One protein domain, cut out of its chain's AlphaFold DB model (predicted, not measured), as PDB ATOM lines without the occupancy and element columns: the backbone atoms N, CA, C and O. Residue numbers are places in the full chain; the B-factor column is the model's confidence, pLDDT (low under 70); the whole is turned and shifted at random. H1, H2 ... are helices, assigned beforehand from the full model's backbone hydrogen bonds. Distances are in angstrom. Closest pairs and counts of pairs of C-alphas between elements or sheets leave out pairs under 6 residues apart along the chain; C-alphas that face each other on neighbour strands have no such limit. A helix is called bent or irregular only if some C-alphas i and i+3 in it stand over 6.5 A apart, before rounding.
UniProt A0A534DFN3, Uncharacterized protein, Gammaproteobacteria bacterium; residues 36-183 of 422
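This is residues 36 to 183 of the 422 residues of an uncharacterized protein of Gammaproteobacteria bacterium (UniProt A0A534DFN3). Three helices, H1, H6 and H8, lie side by side as an uneven layer with the long, kinked H6 in the middle, and H4 crosses one face of H1 and H6. The short H2 and H3 sit beyond the last residues of H1, while the long loop of residues 100 to 131 lies at the other end, where H6 begins. The printed part has 148 residues, with eight named helices, H1 to H8 in chain order, and no named strand; the class is all helix. It is compact, with a radius of gyration of the C-alphas of 16.0 A and spans of 43 by 33 by 29 A.

H6, residues 132 to 151, is only just irregular, C-alphas 136 and 139 being 7.0 A apart, and has a kink of 34 degrees near residue 139. H1, residues 38 to 53, touches H6, closest at the C-alphas of Ala 44 and Ala 142, 5.1 A apart; they run the same way at a steep tilt of 38 degrees, only just past shallow. H8, residues 170 to 180, touches H6 at a shallow tilt of 23 degrees, opposite ways, with the C-alphas of Pro 140 and Ala 174 closest at 4.7 A. H1 and H8 are apart. H4, residues 79 to 93, touches H6 with residues 87 to 91 alone, at a steep tilt of 52 degrees; the C-alphas of Leu 87 and Ala 146 are closest, 6.3 A. H7, residues 161 to 167, forms a helical hairpin with H6; they only just touch, with 3 pairs of C-alphas within 8 A, the closest Ala 147 and Phe 167 at 6.7 A. H3, residues 61 to 66, is about perpendicular to H4 at 85 degrees and touches it, with the C-alphas of Leu 65 and Gly 80 closest at 4.3 A. H2, residues 55 to 58, touches H1 only at the corner, with the C-alphas of Leu 51 and Ala 57 closest at 5.4 A. H5, residues 95 to 99, touches H8, with the C-alphas of Ala 98 and Met 173 closest at 5.1 A. Each O i to N i+4 pair is within hydrogen-bond range in H3, H4, H5, H7 and H8, against 9 of 12 in H1 and 14 of 16 in H6; H2 is too short for such a pair.

H6 measures 27.8 A, H1 21.9 A, H4 21.1 A and H8 15.4 A from first to last C-alpha. H1 begins at C-alpha 38 (399.653, 300.873, 204.259), and H8 ends at C-alpha 180 (387.845, 296.509, 190.167).

The C-alphas farthest apart, of Gly 73 and Gln 183, are 47.3 A apart. The printed part has no cut; the links H3 to H4 and H5 to H6 are long. Mean pLDDT of the printed part is 95.2, with residues 72 to 75 under 70.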
ATOM      1  N   LEU A  36     406.799 300.322 205.129       92.69
ATOM      2  CA  LEU A  36     405.391 299.912 205.092       92.69
ATOM      3  C   LEU A  36     404.542 300.896 204.281       92.69
ATOM      4  O   LEU A  36     404.649 302.109 204.454       92.69
ATOM      5  N   ILE A  37     403.744 300.367 203.356       96.25
ATOM      6  CA  ILE A  37     403.012 301.154 202.356       96.25
ATOM      7  C   ILE A  37     401.574 301.467 202.784       96.25
ATOM      8  O   ILE A  37     400.969 302.393 202.256       96.25
ATOM      9  N   ASP A  38     401.011 300.713 203.726       96.06
ATOM     10  CA  ASP A  38     399.653 300.873 204.259       96.06
ATOM     11  C   ASP A  38     399.448 302.261 204.889       96.06
ATOM     12  O   ASP A  38     398.446 302.934 204.617       96.06
ATOM     13  N   GLY A  39     400.446 302.745 205.636       93.69
ATOM     14  CA  GLY A  39     400.445 304.073 206.255       93.69
ATOM     15  C   GLY A  39     400.252 305.218 205.255       93.69
ATOM     16  O   GLY A  39     399.561 306.196 205.565       93.69
ATOM     17  N   ASP A  40     400.777 305.072 204.031       96.19
ATOM     18  CA  ASP A  40     400.651 306.074 202.966       96.19
ATOM     19  C   ASP A  40     399.189 306.313 202.570       96.19
ATOM     20  O   ASP A  40     398.820 307.435 202.211       96.19
ATOM     21  N   TYR A  41     398.359 305.272 202.652       98.25
ATOM     22  CA  TYR A  41     396.953 305.295 202.252       98.25
ATOM     23  C   TYR A  41     395.999 305.377 203.454       98.25
ATOM     24  O   TYR A  41     394.886 305.882 203.314       98.25
ATOM     25  N   LEU A  42     396.424 304.971 204.654       97.12
ATOM     26  CA  LEU A  42     395.620 305.060 205.879       97.12
ATOM     27  C   LEU A  42     395.455 306.501 206.395       97.12
ATOM     28  O   LEU A  42     394.432 306.830 207.004       97.12
ATOM     29  N   LEU A  43     396.430 307.382 206.141       97.00
ATOM     30  CA  LEU A  43     396.405 308.756 206.652       97.00
ATOM     31  C   LEU A  43     395.153 309.524 206.202       97.00
ATOM     32  O   LEU A  43     394.481 310.159 207.017       97.00
ATOM     33  N   ALA A  44     394.828 309.477 204.910       98.00
ATOM     34  CA  ALA A  44     393.752 310.283 204.341       98.00
ATOM     35  C   ALA A  44     392.357 309.926 204.900       98.00
ATOM     36  O   ALA A  44     391.662 310.849 205.344       98.00
ATOM     37  N   PRO A  45     391.938 308.644 204.970       98.19
ATOM     38  CA  PRO A  45     390.679 308.248 205.604       98.19
ATOM     39  C   PRO A  45     390.562 308.701 207.060       98.19
ATOM     40  O   PRO A  45     389.526 309.243 207.451       98.19
ATOM     41  N   VAL A  46     391.629 308.553 207.855       96.38
ATOM     42  CA  VAL A  46     391.641 308.967 209.270       96.38
ATOM     43  C   VAL A  46     391.526 310.488 209.401       96.38
ATOM     44  O   VAL A  46     390.736 310.995 210.203       96.38
ATOM     45  N   VAL A  47     392.266 311.240 208.583       97.50
ATOM     46  CA  VAL A  47     392.218 312.707 208.578       97.50
ATOM     47  C   VAL A  47     390.857 313.224 208.115       97.50
ATOM     48  O   VAL A  47     390.344 314.165 208.718       97.50
ATOM     49  N   SER A  48     390.247 312.616 207.094       97.75
ATOM     50  CA  SER A  48     388.894 312.974 206.650       97.75
ATOM     51  C   SER A  48     387.863 312.705 207.750       97.75
ATOM     52  O   SER A  48     387.092 313.600 208.111       97.75
ATOM     53  N   ALA A  49     387.902 311.518 208.369       95.50
ATOM     54  CA  ALA A  49     387.024 311.164 209.484       95.50
ATOM     55  C   ALA A  49     387.104 312.189 210.626       95.50
ATOM     56  O   ALA A  49     386.075 312.644 211.125       95.50
ATOM     57  N   TRP A  50     388.316 312.613 210.993       95.69
ATOM     58  CA  TRP A  50     388.503 313.609 212.040       95.69
ATOM     59  C   TRP A  50     388.116 315.021 211.590       95.69
ATOM     60  O   TRP A  50     387.259 315.642 212.202       95.69
ATOM     61  N   LEU A  51     388.728 315.561 210.536       97.19
ATOM     62  CA  LEU A  51     388.620 316.987 210.206       97.19
ATOM     63  C   LEU A  51     387.329 317.365 209.473       97.19
ATOM     64  O   LEU A  51     386.870 318.502 209.616       97.19
ATOM     65  N   VAL A  52     386.755 316.446 208.695       96.38
ATOM     66  CA  VAL A  52     385.550 316.695 207.889       96.38
ATOM     67  C   VAL A  52     384.307 316.213 208.635       96.38
ATOM     68  O   VAL A  52     383.342 316.973 208.813       96.38
ATOM     69  N   HIS A  53     384.335 314.967 209.110       93.81
ATOM     70  CA  HIS A  53     383.138 314.287 209.609       93.81
ATOM     71  C   HIS A  53     382.903 314.478 211.108       93.81
ATOM     72  O   HIS A  53     381.747 314.620 211.507       93.81
ATOM     73  N   ASP A  54     383.952 314.584 211.932       94.00
ATOM     74  CA  ASP A  54     383.804 314.764 213.381       94.00
ATOM     75  C   ASP A  54     383.454 316.222 213.771       94.00
ATOM     76  O   ASP A  54     384.259 317.150 213.588       94.00
ATOM     77  N   PRO A  55     382.284 316.467 214.395       93.69
ATOM     78  CA  PRO A  55     381.884 317.807 214.823       93.69
ATOM     79  C   PRO A  55     382.857 318.462 215.818       93.69
ATOM     80  O   PRO A  55     382.960 319.690 215.855       93.69
ATOM     81  N   ARG A  56     383.595 317.670 216.611       93.75
ATOM     82  CA  ARG A  56     384.555 318.156 217.623       93.75
ATOM     83  C   ARG A  56     385.790 318.807 216.996       93.75
ATOM     84  O   ARG A  56     386.465 319.612 217.652       93.75
ATOM     85  N   ALA A  57     386.114 318.444 215.756       94.31
ATOM     86  CA  ALA A  57     387.289 318.939 215.050       94.31
ATOM     87  C   ALA A  57     386.961 320.064 214.070       94.31
ATOM     88  O   ALA A  57     387.792 320.952 213.881       94.31
ATOM     89  N   ARG A  58     385.761 320.049 213.472       90.31
ATOM     90  CA  ARG A  58     385.390 320.904 212.331       90.31
ATOM     91  C   ARG A  58     385.712 322.387 212.540       90.31
ATOM     92  O   ARG A  58     386.305 323.017 211.671       90.31
ATOM     93  N   ALA A  59     385.414 322.934 213.721       92.19
ATOM     94  CA  ALA A  59     385.687 324.339 214.048       92.19
ATOM     95  C   ALA A  59     387.189 324.688 214.160       92.19
ATOM     96  O   ALA A  59     387.560 325.855 214.075       92.19
ATOM     97  N   ARG A  60     388.060 323.694 214.365       95.50
ATOM     98  CA  ARG A  60     389.516 323.856 214.524       95.50
ATOM     99  C   ARG A  60     390.315 323.316 213.338       95.50
ATOM    100  O   ARG A  60     391.531 323.470 213.334       95.50
ATOM    101  N   ALA A  61     389.663 322.720 212.338       97.00
ATOM    102  CA  ALA A  61     390.329 322.030 211.236       97.00
ATOM    103  C   ALA A  61     391.290 322.941 210.455       97.00
ATOM    104  O   ALA A  61     392.453 322.593 210.272       97.00
ATOM    105  N   ALA A  62     390.851 324.145 210.076       97.25
ATOM    106  CA  ALA A  62     391.700 325.100 209.362       97.25
ATOM    107  C   ALA A  62     392.929 325.528 210.189       97.25
ATOM    108  O   ALA A  62     394.045 325.558 209.677       97.25
ATOM    109  N   ALA A  63     392.741 325.805 211.484       96.81
ATOM    110  CA  ALA A  63     393.838 326.160 212.384       96.81
ATOM    111  C   ALA A  63     394.814 324.990 212.588       96.81
ATOM    112  O   ALA A  63     396.026 325.193 212.605       96.81
ATOM    113  N   PHE A  64     394.296 323.764 212.692       96.19
ATOM    114  CA  PHE A  64     395.110 322.557 212.770       96.19
ATOM    115  C   PHE A  64     395.978 322.385 211.518       96.19
ATOM    116  O   PHE A  64     397.176 322.158 211.651       96.19
ATOM    117  N   LEU A  65     395.416 322.546 210.316       97.19
ATOM    118  CA  LEU A  65     396.165 322.421 209.060       97.19
ATOM    119  C   LEU A  65     397.183 323.554 208.859       97.19
ATOM    120  O   LEU A  65     398.233 323.337 208.257       97.19
ATOM    121  N   ALA A  66     396.911 324.755 209.373       96.44
ATOM    122  CA  ALA A  66     397.840 325.883 209.304       96.44
ATOM    123  C   ALA A  66     399.029 325.761 210.274       96.44
ATOM    124  O   ALA A  66     400.036 326.440 210.079       96.44
ATOM    125  N   ALA A  67     398.933 324.911 211.301       94.62
ATOM    126  CA  ALA A  67     400.006 324.715 212.269       94.62
ATOM    127  C   ALA A  67     401.255 324.060 211.632       94.62
ATOM    128  O   ALA A  67     401.123 323.318 210.651       94.62
ATOM    129  N   PRO A  68     402.463 324.289 212.185       92.38
ATOM    130  CA  PRO A  68     403.694 323.639 211.726       92.38
ATOM    131  C   PRO A  68     403.631 322.100 211.769       92.38
ATOM    132  O   PRO A  68     403.032 321.513 212.677       92.38
ATOM    133  N   ALA A  69     404.262 321.444 210.787       85.00
ATOM    134  CA  ALA A  69     404.359 319.980 210.657       85.00
ATOM    135  C   ALA A  69     405.549 319.354 211.428       85.00
ATOM    136  O   ALA A  69     406.057 318.304 211.050       85.00
ATOM    137  N   GLY A  70     406.016 320.014 212.485       77.19
ATOM    138  CA  GLY A  70     407.174 319.627 213.294       77.19
ATOM    139  C   GLY A  70     407.485 320.714 214.320       77.19
ATOM    140  O   GLY A  70     406.642 321.591 214.552       77.19
ATOM    141  N   GLU A  71     408.686 320.687 214.896       72.56
ATOM    142  CA  GLU A  71     409.110 321.732 215.826       72.56
ATOM    143  C   GLU A  71     409.281 323.081 215.098       72.56
ATOM    144  O   GLU A  71     409.632 323.129 213.906       72.56
ATOM    145  N   PRO A  72     409.012 324.217 215.769       61.81
ATOM    146  CA  PRO A  72     409.224 325.533 215.183       61.81
ATOM    147  C   PRO A  72     410.686 325.719 214.748       61.81
ATOM    148  O   PRO A  72     411.585 325.797 215.579       61.81
ATOM    149  N   GLY A  73     410.919 325.838 213.438       62.84
ATOM    150  CA  GLY A  73     412.259 326.027 212.864       62.84
ATOM    151  C   GLY A  73     412.748 324.878 211.980       62.84
ATOM    152  O   GLY A  73     413.656 325.098 211.185       62.84
ATOM    153  N   ASP A  74     412.085 323.717 212.004       69.38
ATOM    154  CA  ASP A  74     412.468 322.539 211.203       69.38
ATOM    155  C   ASP A  74     412.280 322.715 209.684       69.38
ATOM    156  O   ASP A  74     412.630 321.839 208.896       69.38
ATOM    157  N   GLY A  75     411.655 323.811 209.239       69.75
ATOM    158  CA  GLY A  75     411.409 324.078 207.817       69.75
ATOM    159  C   GLY A  75     410.424 323.112 207.140       69.75
ATOM    160  O   GLY A  75     410.208 323.220 205.936       69.75
ATOM    161  N   ARG A  76     409.771 322.211 207.893       74.31
ATOM    162  CA  ARG A  76     408.834 321.178 207.395       74.31
ATOM    163  C   ARG A  76     407.489 321.717 206.877       74.31
ATOM    164  O   ARG A  76     406.625 320.943 206.477       74.31
ATOM    165  N   GLY A  77     407.301 323.037 206.866       88.88
ATOM    166  CA  GLY A  77     406.067 323.678 206.417       88.88
ATOM    167  C   GLY A  77     404.890 323.460 207.372       88.88
ATOM    168  O   GLY A  77     405.065 323.279 208.579       88.88
ATOM    169  N   THR A  78     403.672 323.528 206.834       94.44
ATOM    170  CA  THR A  78     402.428 323.344 207.594       94.44
ATOM    171  C   THR A  78     401.909 321.914 207.476       94.44
ATOM    172  O   THR A  78     402.184 321.216 206.497       94.44
ATOM    173  N   ARG A  79     401.087 321.481 208.437       95.06
ATOM    174  CA  ARG A  79     400.415 320.169 208.397       95.06
ATOM    175  C   ARG A  79     399.540 320.013 207.154       95.06
ATOM    176  O   ARG A  79     399.497 318.938 206.572       95.06
ATOM    177  N   GLY A  80     398.890 321.090 206.711       96.56
ATOM    178  CA  GLY A  80     398.109 321.119 205.475       96.56
ATOM    179  C   GLY A  80     398.957 320.910 204.223       96.56
ATOM    180  O   GLY A  80     398.554 320.156 203.342       96.56
ATOM    181  N   ALA A  81     400.155 321.501 204.160       95.44
ATOM    182  CA  ALA A  81     401.080 321.267 203.053       95.44
ATOM    183  C   ALA A  81     401.614 319.824 203.047       95.44
ATOM    184  O   ALA A  81     401.683 319.208 201.985       95.44
ATOM    185  N   ALA A  82     401.930 319.265 204.220       94.81
ATOM    186  CA  ALA A  82     402.343 317.866 204.355       94.81
ATOM    187  C   ALA A  82     401.226 316.896 203.927       94.81
ATOM    188  O   ALA A  82     401.471 315.985 203.136       94.81
ATOM    189  N   LEU A  83     399.986 317.148 204.364       97.19
ATOM    190  CA  LEU A  83     398.811 316.375 203.961       97.19
ATOM    191  C   LEU A  83     398.585 316.431 202.445       97.19
ATOM    192  O   LEU A  83     398.375 315.396 201.825       97.19
ATOM    193  N   VAL A  84     398.674 317.612 201.822       97.69
ATOM    194  CA  VAL A  84     398.593 317.725 200.355       97.69
ATOM    195  C   VAL A  84     399.726 316.955 199.673       97.69
ATOM    196  O   VAL A  84     399.489 316.339 198.637       97.69
ATOM    197  N   GLY A  85     400.931 316.939 200.249       96.94
ATOM    198  CA  GLY A  85     402.039 316.107 199.774       96.94
ATOM    199  C   GLY A  85     401.676 314.621 199.712       96.94
ATOM    200  O   GLY A  85     401.828 314.007 198.657       96.94
ATOM    201  N   ASN A  86     401.125 314.070 200.796       98.00
ATOM    202  CA  ASN A  86     400.656 312.681 200.839       98.00
ATOM    203  C   ASN A  86     399.486 312.415 199.875       98.00
ATOM    204  O   ASN A  86     399.518 311.463 199.104       98.00
ATOM    205  N   LEU A  87     398.485 313.290 199.821       98.62
ATOM    206  CA  LEU A  87     397.344 313.106 198.917       98.62
ATOM    207  C   LEU A  87     397.760 313.136 197.438       98.62
ATOM    208  O   LEU A  87     397.209 312.402 196.620       98.62
ATOM    209  N   LYS A  88     398.767 313.942 197.083       98.44
ATOM    210  CA  LYS A  88     399.367 313.916 195.743       98.44
ATOM    211  C   LYS A  88     400.073 312.596 195.466       98.44
ATOM    212  O   LYS A  88     399.924 312.078 194.363       98.44
ATOM    213  N   PHE A  89     400.809 312.059 196.437       98.19
ATOM    214  CA  PHE A  89     401.415 310.732 196.329       98.19
ATOM    215  C   PHE A  89     400.355 309.669 196.030       98.19
ATOM    216  O   PHE A  89     400.456 309.008 195.001       98.19
ATOM    217  N   VAL A  90     399.290 309.609 196.839       98.69
ATOM    218  CA  VAL A  90     398.152 308.689 196.658       98.69
ATOM    219  C   VAL A  90     397.525 308.826 195.266       98.69
ATOM    220  O   VAL A  90     397.320 307.838 194.564       98.69
ATOM    221  N   LEU A  91     397.229 310.054 194.828       98.75
ATOM    222  CA  LEU A  91     396.613 310.301 193.519       98.75
ATOM    223  C   LEU A  91     397.543 309.934 192.356       98.75
ATOM    224  O   LEU A  91     397.074 309.517 191.299       98.75
ATOM    225  N   HIS A  92     398.854 310.089 192.515       98.50
ATOM    226  CA  HIS A  92     399.810 309.694 191.488       98.50
ATOM    227  C   HIS A  92     400.008 308.178 191.441       98.50
ATOM    228  O   HIS A  92     399.922 307.607 190.351       98.50
ATOM    229  N   SER A  93     400.214 307.521 192.585       98.19
ATOM    230  CA  SER A  93     400.442 306.074 192.652       98.19
ATOM    231  C   SER A  93     399.229 305.286 192.154       98.19
ATOM    232  O   SER A  93     399.374 304.354 191.368       98.19
ATOM    233  N   ALA A  94     398.018 305.734 192.489       98.62
ATOM    234  CA  ALA A  94     396.779 305.070 192.098       98.62
ATOM    235  C   ALA A  94     396.351 305.329 190.636       98.62
ATOM    236  O   ALA A  94     395.364 304.755 190.156       98.62
ATOM    237  N   SER A  95     397.040 306.225 189.917       98.56
ATOM    238  CA  SER A  95     396.591 306.717 188.607       98.56
ATOM    239  C   SER A  95     396.651 305.672 187.493       98.56
ATOM    240  O   SER A  95     395.778 305.681 186.624       98.56
ATOM    241  N   ALA A  96     397.639 304.772 187.526       98.62
ATOM    242  CA  ALA A  96     397.825 303.746 186.502       98.62
ATOM    243  C   ALA A  96     396.680 302.725 186.522       98.62
ATOM    244  O   ALA A  96     396.039 302.506 185.497       98.62
ATOM    245  N   PHE A  97     396.338 302.195 187.699       98.81
ATOM    246  CA  PHE A  97     395.221 301.260 187.848       98.81
ATOM    247  C   PHE A  97     393.879 301.910 187.511       98.81
ATOM    248  O   PHE A  97     393.024 301.293 186.889       98.81
ATOM    249  N   ALA A  98     393.685 303.181 187.880       98.69
ATOM    250  CA  ALA A  98     392.456 303.893 187.544       98.69
ATOM    251  C   ALA A  98     392.281 304.114 186.028       98.69
ATOM    252  O   ALA A  98     391.151 304.290 185.567       98.69
ATOM    253  N   ALA A  99     393.379 304.149 185.265       98.56
ATOM    254  CA  ALA A  99     393.363 304.284 183.810       98.56
ATOM    255  C   ALA A  99     393.233 302.929 183.097       98.56
ATOM    256  O   ALA A  99     392.499 302.832 182.115       98.56
ATOM    257  N   ASP A 100     393.923 301.907 183.597       98.38
ATOM    258  CA  ASP A 100     393.943 300.553 183.046       98.38
ATOM    259  C   ASP A 100     393.935 299.523 184.193       98.38
ATOM    260  O   ASP A 100     394.997 299.127 184.687       98.38
ATOM    261  N   PRO A 101     392.748 299.134 184.698       98.06
ATOM    262  CA  PRO A 101     392.643 298.264 185.865       98.06
ATOM    263  C   PRO A 101     393.219 296.874 185.593       98.06
ATOM    264  O   PRO A 101     392.737 296.146 184.725       98.06
ATOM    265  N   GLY A 102     394.210 296.473 186.386       96.50
ATOM    266  CA  GLY A 102     394.853 295.170 186.270       96.50
ATOM    267  C   GLY A 102     395.981 294.986 187.278       96.50
ATOM    268  O   GLY A 102     396.475 295.948 187.862       96.50
ATOM    269  N   THR A 103     396.413 293.737 187.463       96.38
ATOM    270  CA  THR A 103     397.434 293.364 188.459       96.38
ATOM    271  C   THR A 103     398.778 294.060 188.238       96.38
ATOM    272  O   THR A 103     399.496 294.318 189.196       96.38
ATOM    273  N   ALA A 104     399.094 294.432 186.993       96.38
ATOM    274  CA  ALA A 104     400.307 295.172 186.636       96.38
ATOM    275  C   ALA A 104     400.369 296.596 187.220       96.38
ATOM    276  O   ALA A 104     401.444 297.193 187.244       96.38
ATOM    277  N   HIS A 105     399.235 297.144 187.665       98.38
ATOM    278  CA  HIS A 105     399.126 298.512 188.169       98.38
ATOM    279  C   HIS A 105     398.705 298.583 189.645       98.38
ATOM    280  O   HIS A 105     398.386 299.669 190.128       98.38
ATOM    281  N   LEU A 106     398.694 297.448 190.348       98.62
ATOM    282  CA  LEU A 106     398.475 297.397 191.794       98.62
ATOM    283  C   LEU A 106     399.668 297.977 192.566       98.62
ATOM    284  O   LEU A 106     400.796 298.042 192.062       98.62
ATOM    285  N   ILE A 107     399.421 298.377 193.810       98.44
ATOM    286  CA  ILE A 107     400.429 298.921 194.714       98.44
ATOM    287  C   ILE A 107     401.119 297.767 195.440       98.44
ATOM    288  O   ILE A 107     400.684 297.282 196.478       98.44
ATOM    289  N   GLY A 108     402.237 297.313 194.876       97.31
ATOM    290  CA  GLY A 108     403.031 296.255 195.495       97.31
ATOM    291  C   GLY A 108     404.012 296.759 196.555       97.31
ATOM    292  O   GLY A 108     404.392 297.932 196.561       97.31
ATOM    293  N   LEU A 109     404.527 295.828 197.366       97.06
ATOM    294  CA  LEU A 109     405.650 296.075 198.279       97.06
ATOM    295  C   LEU A 109     406.835 296.743 197.557       97.06
ATOM    296  O   LEU A 109     407.059 296.536 196.353       97.06
ATOM    297  N   LYS A 110     407.638 297.518 198.296       94.75
ATOM    298  CA  LYS A 110     408.786 298.238 197.728       94.75
ATOM    299  C   LYS A 110     409.818 297.261 197.134       94.75
ATOM    300  O   LYS A 110     410.037 296.175 197.673       94.75
ATOM    301  N   PRO A 111     410.470 297.598 196.004       91.62
ATOM    302  CA  PRO A 111     411.494 296.739 195.413       91.62
ATOM    303  C   PRO A 111     412.598 296.382 196.415       91.62
ATOM    304  O   PRO A 111     413.134 297.260 197.081       91.62
ATOM    305  N   GLY A 112     412.952 295.097 196.494       89.69
ATOM    306  CA  GLY A 112     413.991 294.603 197.403       89.69
ATOM    307  C   GLY A 112     413.518 294.295 198.825       89.69
ATOM    308  O   GLY A 112     414.284 293.695 199.570       89.69
ATOM    309  N   PHE A 113     412.274 294.624 199.179       89.19
ATOM    310  CA  PHE A 113     411.697 294.288 200.476       89.19
ATOM    311  C   PHE A 113     410.735 293.098 200.365       89.19
ATOM    312  O   PHE A 113     409.934 293.008 199.432       89.19
ATOM    313  N   SER A 114     410.843 292.169 201.317       88.25
ATOM    314  CA  SER A 114     409.905 291.054 201.537       88.25
ATOM    315  C   SER A 114     408.775 291.411 202.508       88.25
ATOM    316  O   SER A 114     407.813 290.659 202.613       88.25
ATOM    317  N   VAL A 115     408.898 292.555 203.184       90.19
ATOM    318  CA  VAL A 115     407.937 293.146 204.123       90.19
ATOM    319  C   VAL A 115     407.583 294.556 203.650       90.19
ATOM    320  O   VAL A 115     408.318 295.150 202.859       90.19
ATOM    321  N   GLY A 116     406.456 295.099 204.091       91.00
ATOM    322  CA  GLY A 116     405.994 296.409 203.621       91.00
ATOM    323  C   GLY A 116     404.504 296.657 203.827       91.00
ATOM    324  O   GLY A 116     403.945 297.524 203.171       91.00
ATOM    325  N   ASP A 117     403.884 295.878 204.698       94.62
ATOM    326  CA  ASP A 117     402.499 295.963 205.135       94.62
ATOM    327  C   ASP A 117     402.506 295.882 206.667       94.62
ATOM    328  O   ASP A 117     403.502 295.399 207.213       94.62
ATOM    329  N   TRP A 118     401.427 296.281 207.346       93.69
ATOM    330  CA  TRP A 118     401.319 296.136 208.802       93.69
ATOM    331  C   TRP A 118     401.618 294.704 209.260       93.69
ATOM    332  O   TRP A 118     402.126 294.509 210.361       93.69
ATOM    333  N   ARG A 119     401.347 293.701 208.407       93.69
ATOM    334  CA  ARG A 119     401.786 292.315 208.587       93.69
ATOM    335  C   ARG A 119     403.278 292.174 208.281       93.69
ATOM    336  O   ARG A 119     403.677 291.406 207.403       93.69
ATOM    337  N   ASP A 120     404.104 292.904 209.016       88.88
ATOM    338  CA  ASP A 120     405.509 293.207 208.735       88.88
ATOM    339  C   ASP A 120     406.507 292.053 208.973       88.88
ATOM    340  O   ASP A 120     407.716 292.271 209.043       88.88
ATOM    341  N   SER A 121     406.032 290.804 208.994       90.88
ATOM    342  CA  SER A 121     406.884 289.608 208.963       90.88
ATOM    343  C   SER A 121     406.971 289.019 207.551       90.88
ATOM    344  O   SER A 121     406.039 289.138 206.758       90.88
ATOM    345  N   GLU A 122     408.073 288.332 207.213       89.50
ATOM    346  CA  GLU A 122     408.307 287.813 205.846       89.50
ATOM    347  C   GLU A 122     407.160 286.936 205.310       89.50
ATOM    348  O   GLU A 122     406.861 286.925 204.113       89.50
ATOM    349  N   ASP A 123     406.525 286.174 206.198       94.31
ATOM    350  CA  ASP A 123     405.417 285.282 205.873       94.31
ATOM    351  C   ASP A 123     404.038 285.913 206.143       94.31
ATOM    352  O   ASP A 123     403.027 285.275 205.848       94.31
ATOM    353  N   GLY A 124     403.967 287.152 206.646       94.19
ATOM    354  CA  GLY A 124     402.738 287.779 207.142       94.19
ATOM    355  C   GLY A 124     401.634 287.941 206.101       94.19
ATOM    356  O   GLY A 124     400.459 287.788 206.425       94.19
ATOM    357  N   ILE A 125     402.010 288.109 204.830       97.50
ATOM    358  CA  ILE A 125     401.098 288.081 203.672       97.50
ATOM    359  C   ILE A 125     401.311 286.850 202.775       97.50
ATOM    360  O   ILE A 125     401.027 286.857 201.578       97.50
ATOM    361  N   GLY A 126     401.892 285.780 203.321       96.56
ATOM    362  CA  GLY A 126     402.160 284.531 202.608       96.56
ATOM    363  C   GLY A 126     403.229 284.652 201.524       96.56
ATOM    364  O   GLY A 126     403.244 283.844 200.591       96.56
ATOM    365  N   ARG A 127     404.133 285.636 201.657       95.88
ATOM    366  CA  ARG A 127     405.104 286.069 200.633       95.88
ATOM    367  C   ARG A 127     404.449 286.619 199.365       95.88
ATOM    368  O   ARG A 127     404.977 286.461 198.261       95.88
ATOM    369  N   GLY A 128     403.276 287.227 199.529       97.06
ATOM    370  CA  GLY A 128     402.618 288.016 198.499       97.06
ATOM    371  C   GLY A 128     403.407 289.261 198.108       97.06
ATOM    372  O   GLY A 128     404.428 289.606 198.700       97.06
ATOM    373  N   ARG A 129     402.917 289.927 197.066       97.62
ATOM    374  CA  ARG A 129     403.452 291.192 196.564       97.62
ATOM    375  C   ARG A 129     402.463 292.343 196.707       97.62
ATOM    376  O   ARG A 129     402.919 293.455 196.938       97.62
ATOM    377  N   TYR A 130     401.172 292.078 196.541       98.62
ATOM    378  CA  TYR A 130     400.104 293.081 196.520       98.62
ATOM    379  C   TYR A 130     399.145 292.803 197.687       98.62
ATOM    380  O   TYR A 130     398.404 291.818 197.600       98.62
ATOM    381  N   PRO A 131     399.218 293.551 198.804       98.69
ATOM    382  CA  PRO A 131     398.372 293.329 199.981       98.69
ATOM    383  C   PRO A 131     396.902 293.688 199.725       98.69
ATOM    384  O   PRO A 131     396.601 294.685 199.068       98.69
ATOM    385  N   TYR A 132     395.972 292.885 200.252       98.81
ATOM    386  CA  TYR A 132     394.536 293.148 200.095       98.81
ATOM    387  C   TYR A 132     394.103 294.460 200.745       98.81
ATOM    388  O   TYR A 132     393.357 295.235 200.149       98.81
ATOM    389  N   ASP A 133     394.529 294.694 201.980       98.56
ATOM    390  CA  ASP A 133     394.126 295.857 202.758       98.56
ATOM    391  C   ASP A 133     394.558 297.149 202.055       98.56
ATOM    392  O   ASP A 133     393.762 298.075 201.934       98.56
ATOM    393  N   VAL A 134     395.750 297.173 201.462       98.69
ATOM    394  CA  VAL A 134     396.230 298.290 200.646       98.69
ATOM    395  C   VAL A 134     395.383 298.452 199.381       98.69
ATOM    396  O   VAL A 134     394.721 299.478 199.203       98.69
ATOM    397  N   ASP A 135     395.379 297.453 198.498       98.81
ATOM    398  CA  ASP A 135     394.844 297.603 197.141       98.81
ATOM    399  C   ASP A 135     393.310 297.568 197.073       98.81
ATOM    400  O   ASP A 135     392.694 298.327 196.321       98.81
ATOM    401  N   ALA A 136     392.663 296.692 197.842       98.56
ATOM    402  CA  ALA A 136     391.211 296.533 197.812       98.56
ATOM    403  C   ALA A 136     390.484 297.524 198.735       98.56
ATOM    404  O   ALA A 136     389.299 297.791 198.511       98.56
ATOM    405  N   VAL A 137     391.169 298.083 199.745       98.69
ATOM    406  CA  VAL A 137     390.528 298.906 200.784       98.69
ATOM    407  C   VAL A 137     391.141 300.299 200.924       98.69
ATOM    408  O   VAL A 137     390.441 301.293 200.716       98.69
ATOM    409  N   LEU A 138     392.417 300.410 201.292       98.88
ATOM    410  CA  LEU A 138     393.014 301.678 201.707       98.88
ATOM    411  C   LEU A 138     393.231 302.624 200.527       98.88
ATOM    412  O   LEU A 138     392.910 303.802 200.653       98.88
ATOM    413  N   VAL A 139     393.679 302.145 199.364       98.88
ATOM    414  CA  VAL A 139     393.801 302.977 198.153       98.88
ATOM    415  C   VAL A 139     392.450 303.599 197.754       98.88
ATOM    416  O   VAL A 139     392.375 304.832 197.668       98.88
ATOM    417  N   PRO A 140     391.354 302.833 197.542       98.75
ATOM    418  CA  PRO A 140     390.062 303.438 197.227       98.75
ATOM    419  C   PRO A 140     389.535 304.346 198.348       98.75
ATOM    420  O   PRO A 140     388.945 305.385 198.044       98.75
ATOM    421  N   ALA A 141     389.764 304.008 199.622       98.81
ATOM    422  CA  ALA A 141     389.369 304.856 200.746       98.81
ATOM    423  C   ALA A 141     390.156 306.178 200.787       98.81
ATOM    424  O   ALA A 141     389.579 307.231 201.058       98.81
ATOM    425  N   ALA A 142     391.452 306.154 200.480       98.81
ATOM    426  CA  ALA A 142     392.304 307.335 200.440       98.81
ATOM    427  C   ALA A 142     391.911 308.285 199.304       98.81
ATOM    428  O   ALA A 142     391.877 309.499 199.501       98.81
ATOM    429  N   LEU A 143     391.552 307.743 198.137       98.88
ATOM    430  CA  LEU A 143     391.039 308.524 197.008       98.88
ATOM    431  C   LEU A 143     389.688 309.178 197.334       98.88
ATOM    432  O   LEU A 143     389.482 310.356 197.045       98.88
ATOM    433  N   GLU A 144     388.789 308.442 197.983       98.62
ATOM    434  CA  GLU A 144     387.512 308.974 198.469       98.62
ATOM    435  C   GLU A 144     387.736 310.084 199.514       98.62
ATOM    436  O   GLU A 144     387.164 311.169 199.425       98.62
ATOM    437  N   ALA A 145     388.643 309.866 200.468       98.69
ATOM    438  CA  ALA A 145     389.010 310.868 201.461       98.69
ATOM    439  C   ALA A 145     389.658 312.113 200.831       98.69
ATOM    440  O   ALA A 145     389.375 313.233 201.260       98.69
ATOM    441  N   ALA A 146     390.482 311.946 199.790       98.75
ATOM    442  CA  ALA A 146     391.058 313.053 199.032       98.75
ATOM    443  C   ALA A 146     389.968 313.919 198.384       98.75
ATOM    444  O   ALA A 146     390.042 315.149 198.457       98.75
ATOM    445  N   ALA A 147     388.941 313.288 197.802       98.56
ATOM    446  CA  ALA A 147     387.778 313.986 197.260       98.56
ATOM    447  C   ALA A 147     387.029 314.760 198.356       98.56
ATOM    448  O   ALA A 147     386.828 315.965 198.230       98.56
ATOM    449  N   GLN A 148     386.712 314.110 199.479       98.31
ATOM    450  CA  GLN A 148     385.995 314.734 200.600       98.31
ATOM    451  C   GLN A 148     386.754 315.928 201.199       98.31
ATOM    452  O   GLN A 148     386.171 316.982 201.467       98.31
ATOM    453  N   LEU A 149     388.067 315.791 201.395       98.31
ATOM    454  CA  LEU A 149     388.920 316.869 201.895       98.31
ATOM    455  C   LEU A 149     388.993 318.034 200.901       98.31
ATOM    456  O   LEU A 149     388.944 319.193 201.321       98.31
ATOM    457  N   ASN A 150     389.068 317.753 199.599       97.69
ATOM    458  CA  ASN A 150     389.031 318.780 198.562       97.69
ATOM    459  C   ASN A 150     387.683 319.522 198.541       97.69
ATOM    460  O   ASN A 150     387.665 320.752 198.597       97.69
ATOM    461  N   ASP A 151     386.571 318.788 198.553       97.88
ATOM    462  CA  ASP A 151     385.213 319.337 198.480       97.88
ATOM    463  C   ASP A 151     384.834 320.138 199.732       97.88
ATOM    464  O   ASP A 151     384.084 321.111 199.655       97.88
ATOM    465  N   SER A 152     385.418 319.801 200.888       97.19
ATOM    466  CA  SER A 152     385.272 320.589 202.119       97.19
ATOM    467  C   SER A 152     385.882 321.998 202.029       97.19
ATOM    468  O   SER A 152     385.619 322.850 202.879       97.19
ATOM    469  N   GLY A 153     386.750 322.242 201.042       97.00
ATOM    470  CA  GLY A 153     387.500 323.483 200.882       97.00
ATOM    471  C   GLY A 153     388.725 323.617 201.796       97.00
ATOM    472  O   GLY A 153     389.520 324.533 201.574       97.00
ATOM    473  N   LEU A 154     388.937 322.703 202.756       97.12
ATOM    474  CA  LEU A 154     390.055 322.738 203.716       97.12
ATOM    475  C   LEU A 154     391.434 322.734 203.045       97.12
ATOM    476  O   LEU A 154     392.373 323.332 203.567       97.12
ATOM    477  N   LEU A 155     391.559 322.087 201.883       97.69
ATOM    478  CA  LEU A 155     392.821 322.006 201.147       97.69
ATOM    479  C   LEU A 155     393.105 323.246 200.286       97.69
ATOM    480  O   LEU A 155     394.241 323.456 199.867       97.69
ATOM    481  N   SER A 156     392.106 324.101 200.040       97.25
ATOM    482  CA  SER A 156     392.197 325.226 199.097       97.25
ATOM    483  C   SER A 156     393.414 326.147 199.280       97.25
ATOM    484  O   SER A 156     393.963 326.547 198.244       97.25
ATOM    485  N   PRO A 157     393.854 326.477 200.518       97.38
ATOM    486  CA  PRO A 157     395.035 327.313 200.760       97.38
ATOM    487  C   PRO A 157     396.369 326.669 200.360       97.38
ATOM    488  O   PRO A 157     397.363 327.374 200.222       97.38
ATOM    489  N   TYR A 158     396.400 325.346 200.196       96.94
ATOM    490  CA  TYR A 158     397.622 324.563 199.990       96.94
ATOM    491  C   TYR A 158     397.748 324.008 198.561       96.94
ATOM    492  O   TYR A 158     398.741 323.358 198.249       96.94
ATOM    493  N   LEU A 159     396.757 324.255 197.696       97.12
ATOM    494  CA  LEU A 159     396.698 323.731 196.330       97.12
ATOM    495  C   LEU A 159     397.023 324.813 195.291       97.12
ATOM    496  O   LEU A 159     396.445 325.903 195.302       97.12
ATOM    497  N   ASN A 160     397.876 324.482 194.322       96.19
ATOM    498  CA  ASN A 160     398.034 325.258 193.087       96.19
ATOM    499  C   ASN A 160     397.057 324.757 191.985       96.19
ATOM    500  O   ASN A 160     396.381 323.745 192.180       96.19
ATOM    501  N   PRO A 161     396.930 325.439 190.825       96.88
ATOM    502  CA  PRO A 161     396.013 325.013 189.758       96.88
ATOM    503  C   PRO A 161     396.240 323.585 189.235       96.88
ATOM    504  O   PRO A 161     395.272 322.884 188.946       96.88
ATOM    505  N   THR A 162     397.494 323.135 189.144       96.44
ATOM    506  CA  THR A 162     397.836 321.762 188.744       96.44
ATOM    507  C   THR A 162     397.378 320.755 189.793       96.44
ATOM    508  O   THR A 162     396.802 319.730 189.433       96.44
ATOM    509  N   ASP A 163     397.562 321.062 191.080       96.56
ATOM    510  CA  ASP A 163     397.072 320.204 192.158       96.56
ATOM    511  C   ASP A 163     395.539 320.101 192.094       96.56
ATOM    512  O   ASP A 163     395.001 319.001 192.107       96.56
ATOM    513  N   ARG A 164     394.815 321.215 191.911       97.31
ATOM    514  CA  ARG A 164     393.342 321.183 191.791       97.31
ATOM    515  C   ARG A 164     392.863 320.266 190.661       97.31
ATOM    516  O   ARG A 164     391.896 319.533 190.846       97.31
ATOM    517  N   ALA A 165     393.544 320.273 189.514       97.31
ATOM    518  CA  ALA A 165     393.214 319.386 188.398       97.31
ATOM    519  C   ALA A 165     393.460 317.900 188.723       97.31
ATOM    520  O   ALA A 165     392.689 317.046 188.290       97.31
ATOM    521  N   LEU A 166     394.504 317.586 189.499       97.56
ATOM    522  CA  LEU A 166     394.770 316.226 189.972       97.56
ATOM    523  C   LEU A 166     393.696 315.759 190.967       97.56
ATOM    524  O   LEU A 166     393.128 314.685 190.788       97.56
ATOM    525  N   PHE A 167     393.375 316.577 191.971       98.31
ATOM    526  CA  PHE A 167     392.375 316.253 192.996       98.31
ATOM    527  C   PHE A 167     390.964 316.094 192.421       98.31
ATOM    528  O   PHE A 167     390.217 315.235 192.876       98.31
ATOM    529  N   ALA A 168     390.615 316.834 191.362       97.75
ATOM    530  CA  ALA A 168     389.334 316.679 190.669       97.75
ATOM    531  C   ALA A 168     389.117 315.271 190.069       97.75
ATOM    532  O   ALA A 168     387.984 314.903 189.765       97.75
ATOM    533  N   ARG A 169     390.178 314.468 189.901       98.25
ATOM    534  CA  ARG A 169     390.092 313.077 189.419       98.25
ATOM    535  C   ARG A 169     389.790 312.069 190.531       98.25
ATOM    536  O   ARG A 169     389.399 310.947 190.218       98.25
ATOM    537  N   ALA A 170     389.952 312.452 191.798       98.62
ATOM    538  CA  ALA A 170     389.867 311.542 192.938       98.62
ATOM    539  C   ALA A 170     388.560 310.718 192.986       98.62
ATOM    540  O   ALA A 170     388.669 309.498 193.118       98.62
ATOM    541  N   PRO A 171     387.352 311.292 192.764       98.56
ATOM    542  CA  PRO A 171     386.109 310.511 192.777       98.56
ATOM    543  C   PRO A 171     386.058 309.423 191.694       98.56
ATOM    544  O   PRO A 171     385.651 308.290 191.949       98.56
ATOM    545  N   GLN A 172     386.502 309.748 190.475       98.62
ATOM    546  CA  GLN A 172     386.524 308.800 189.357       98.62
ATOM    547  C   GLN A 172     387.521 307.671 189.619       98.62
ATOM    548  O   GLN A 172     387.205 306.507 189.377       98.62
ATOM    549  N   MET A 173     388.701 307.998 190.149       98.81
ATOM    550  CA  MET A 173     389.698 306.998 190.516       98.81
ATOM    551  C   MET A 173     389.183 306.085 191.635       98.81
ATOM    552  O   MET A 173     389.258 304.867 191.494       98.81
ATOM    553  N   ALA A 174     388.596 306.653 192.696       98.69
ATOM    554  CA  ALA A 174     388.022 305.896 193.808       98.69
ATOM    555  C   ALA A 174     386.958 304.897 193.326       98.69
ATOM    556  O   ALA A 174     386.976 303.732 193.724       98.69
ATOM    557  N   SER A 175     386.072 305.326 192.416       98.44
ATOM    558  CA  SER A 175     385.041 304.464 191.828       98.44
ATOM    559  C   SER A 175     385.630 303.287 191.045       98.44
ATOM    560  O   SER A 175     385.137 302.167 191.184       98.44
ATOM    561  N   VAL A 176     386.682 303.511 190.249       98.75
ATOM    562  CA  VAL A 176     387.343 302.440 189.483       98.75
ATOM    563  C   VAL A 176     388.026 301.446 190.419       98.75
ATOM    564  O   VAL A 176     387.801 300.244 190.287       98.75
ATOM    565  N   TRP A 177     388.806 301.933 191.386       98.75
ATOM    566  CA  TRP A 177     389.484 301.088 192.372       98.75
ATOM    567  C   TRP A 177     388.493 300.222 193.152       98.75
ATOM    568  O   TRP A 177     388.615 298.999 193.142       98.75
ATOM    569  N   ARG A 178     387.442 300.831 193.716       97.94
ATOM    570  CA  ARG A 178     386.391 300.131 194.472       97.94
ATOM    571  C   ARG A 178     385.697 299.043 193.651       97.94
ATOM    572  O   ARG A 178     385.396 297.976 194.173       97.94
ATOM    573  N   ALA A 179     385.445 299.303 192.369       97.56
ATOM    574  CA  ALA A 179     384.735 298.366 191.503       97.56
ATOM    575  C   ALA A 179     385.616 297.230 190.960       97.56
ATOM    576  O   ALA A 179     385.075 296.215 190.522       97.56
ATOM    577  N   LYS A 180     386.942 297.410 190.903       98.50
ATOM    578  CA  LYS A 180     387.845 296.509 190.167       98.50
ATOM    579  C   LYS A 180     388.865 295.796 191.042       98.50
ATOM    580  O   LYS A 180     389.112 294.622 190.793       98.50
ATOM    581  N   ALA A 181     389.446 296.463 192.038       98.50
ATOM    582  CA  ALA A 181     390.528 295.885 192.831       98.50
ATOM    583  C   ALA A 181     390.072 294.693 193.693       98.50
ATOM    584  O   ALA A 181     390.693 293.640 193.556       98.50
ATOM    585  N   PRO A 182     388.966 294.755 194.472       98.00
ATOM    586  CA  PRO A 182     388.564 293.638 195.337       98.00
ATOM    587  C   PRO A 182     388.345 292.314 194.590       98.00
ATOM    588  O   PRO A 182     388.713 291.250 195.083       98.00
ATOM    589  N   GLN A 183     387.829 292.378 193.356       97.50
ATOM    590  CA  GLN A 183     387.564 291.201 192.516       97.50
ATOM    591  C   GLN A 183     388.831 290.403 192.182       97.50
ATOM    592  O   GLN A 183     388.756 289.198 191.957       97.50
TER     593      GLN A 183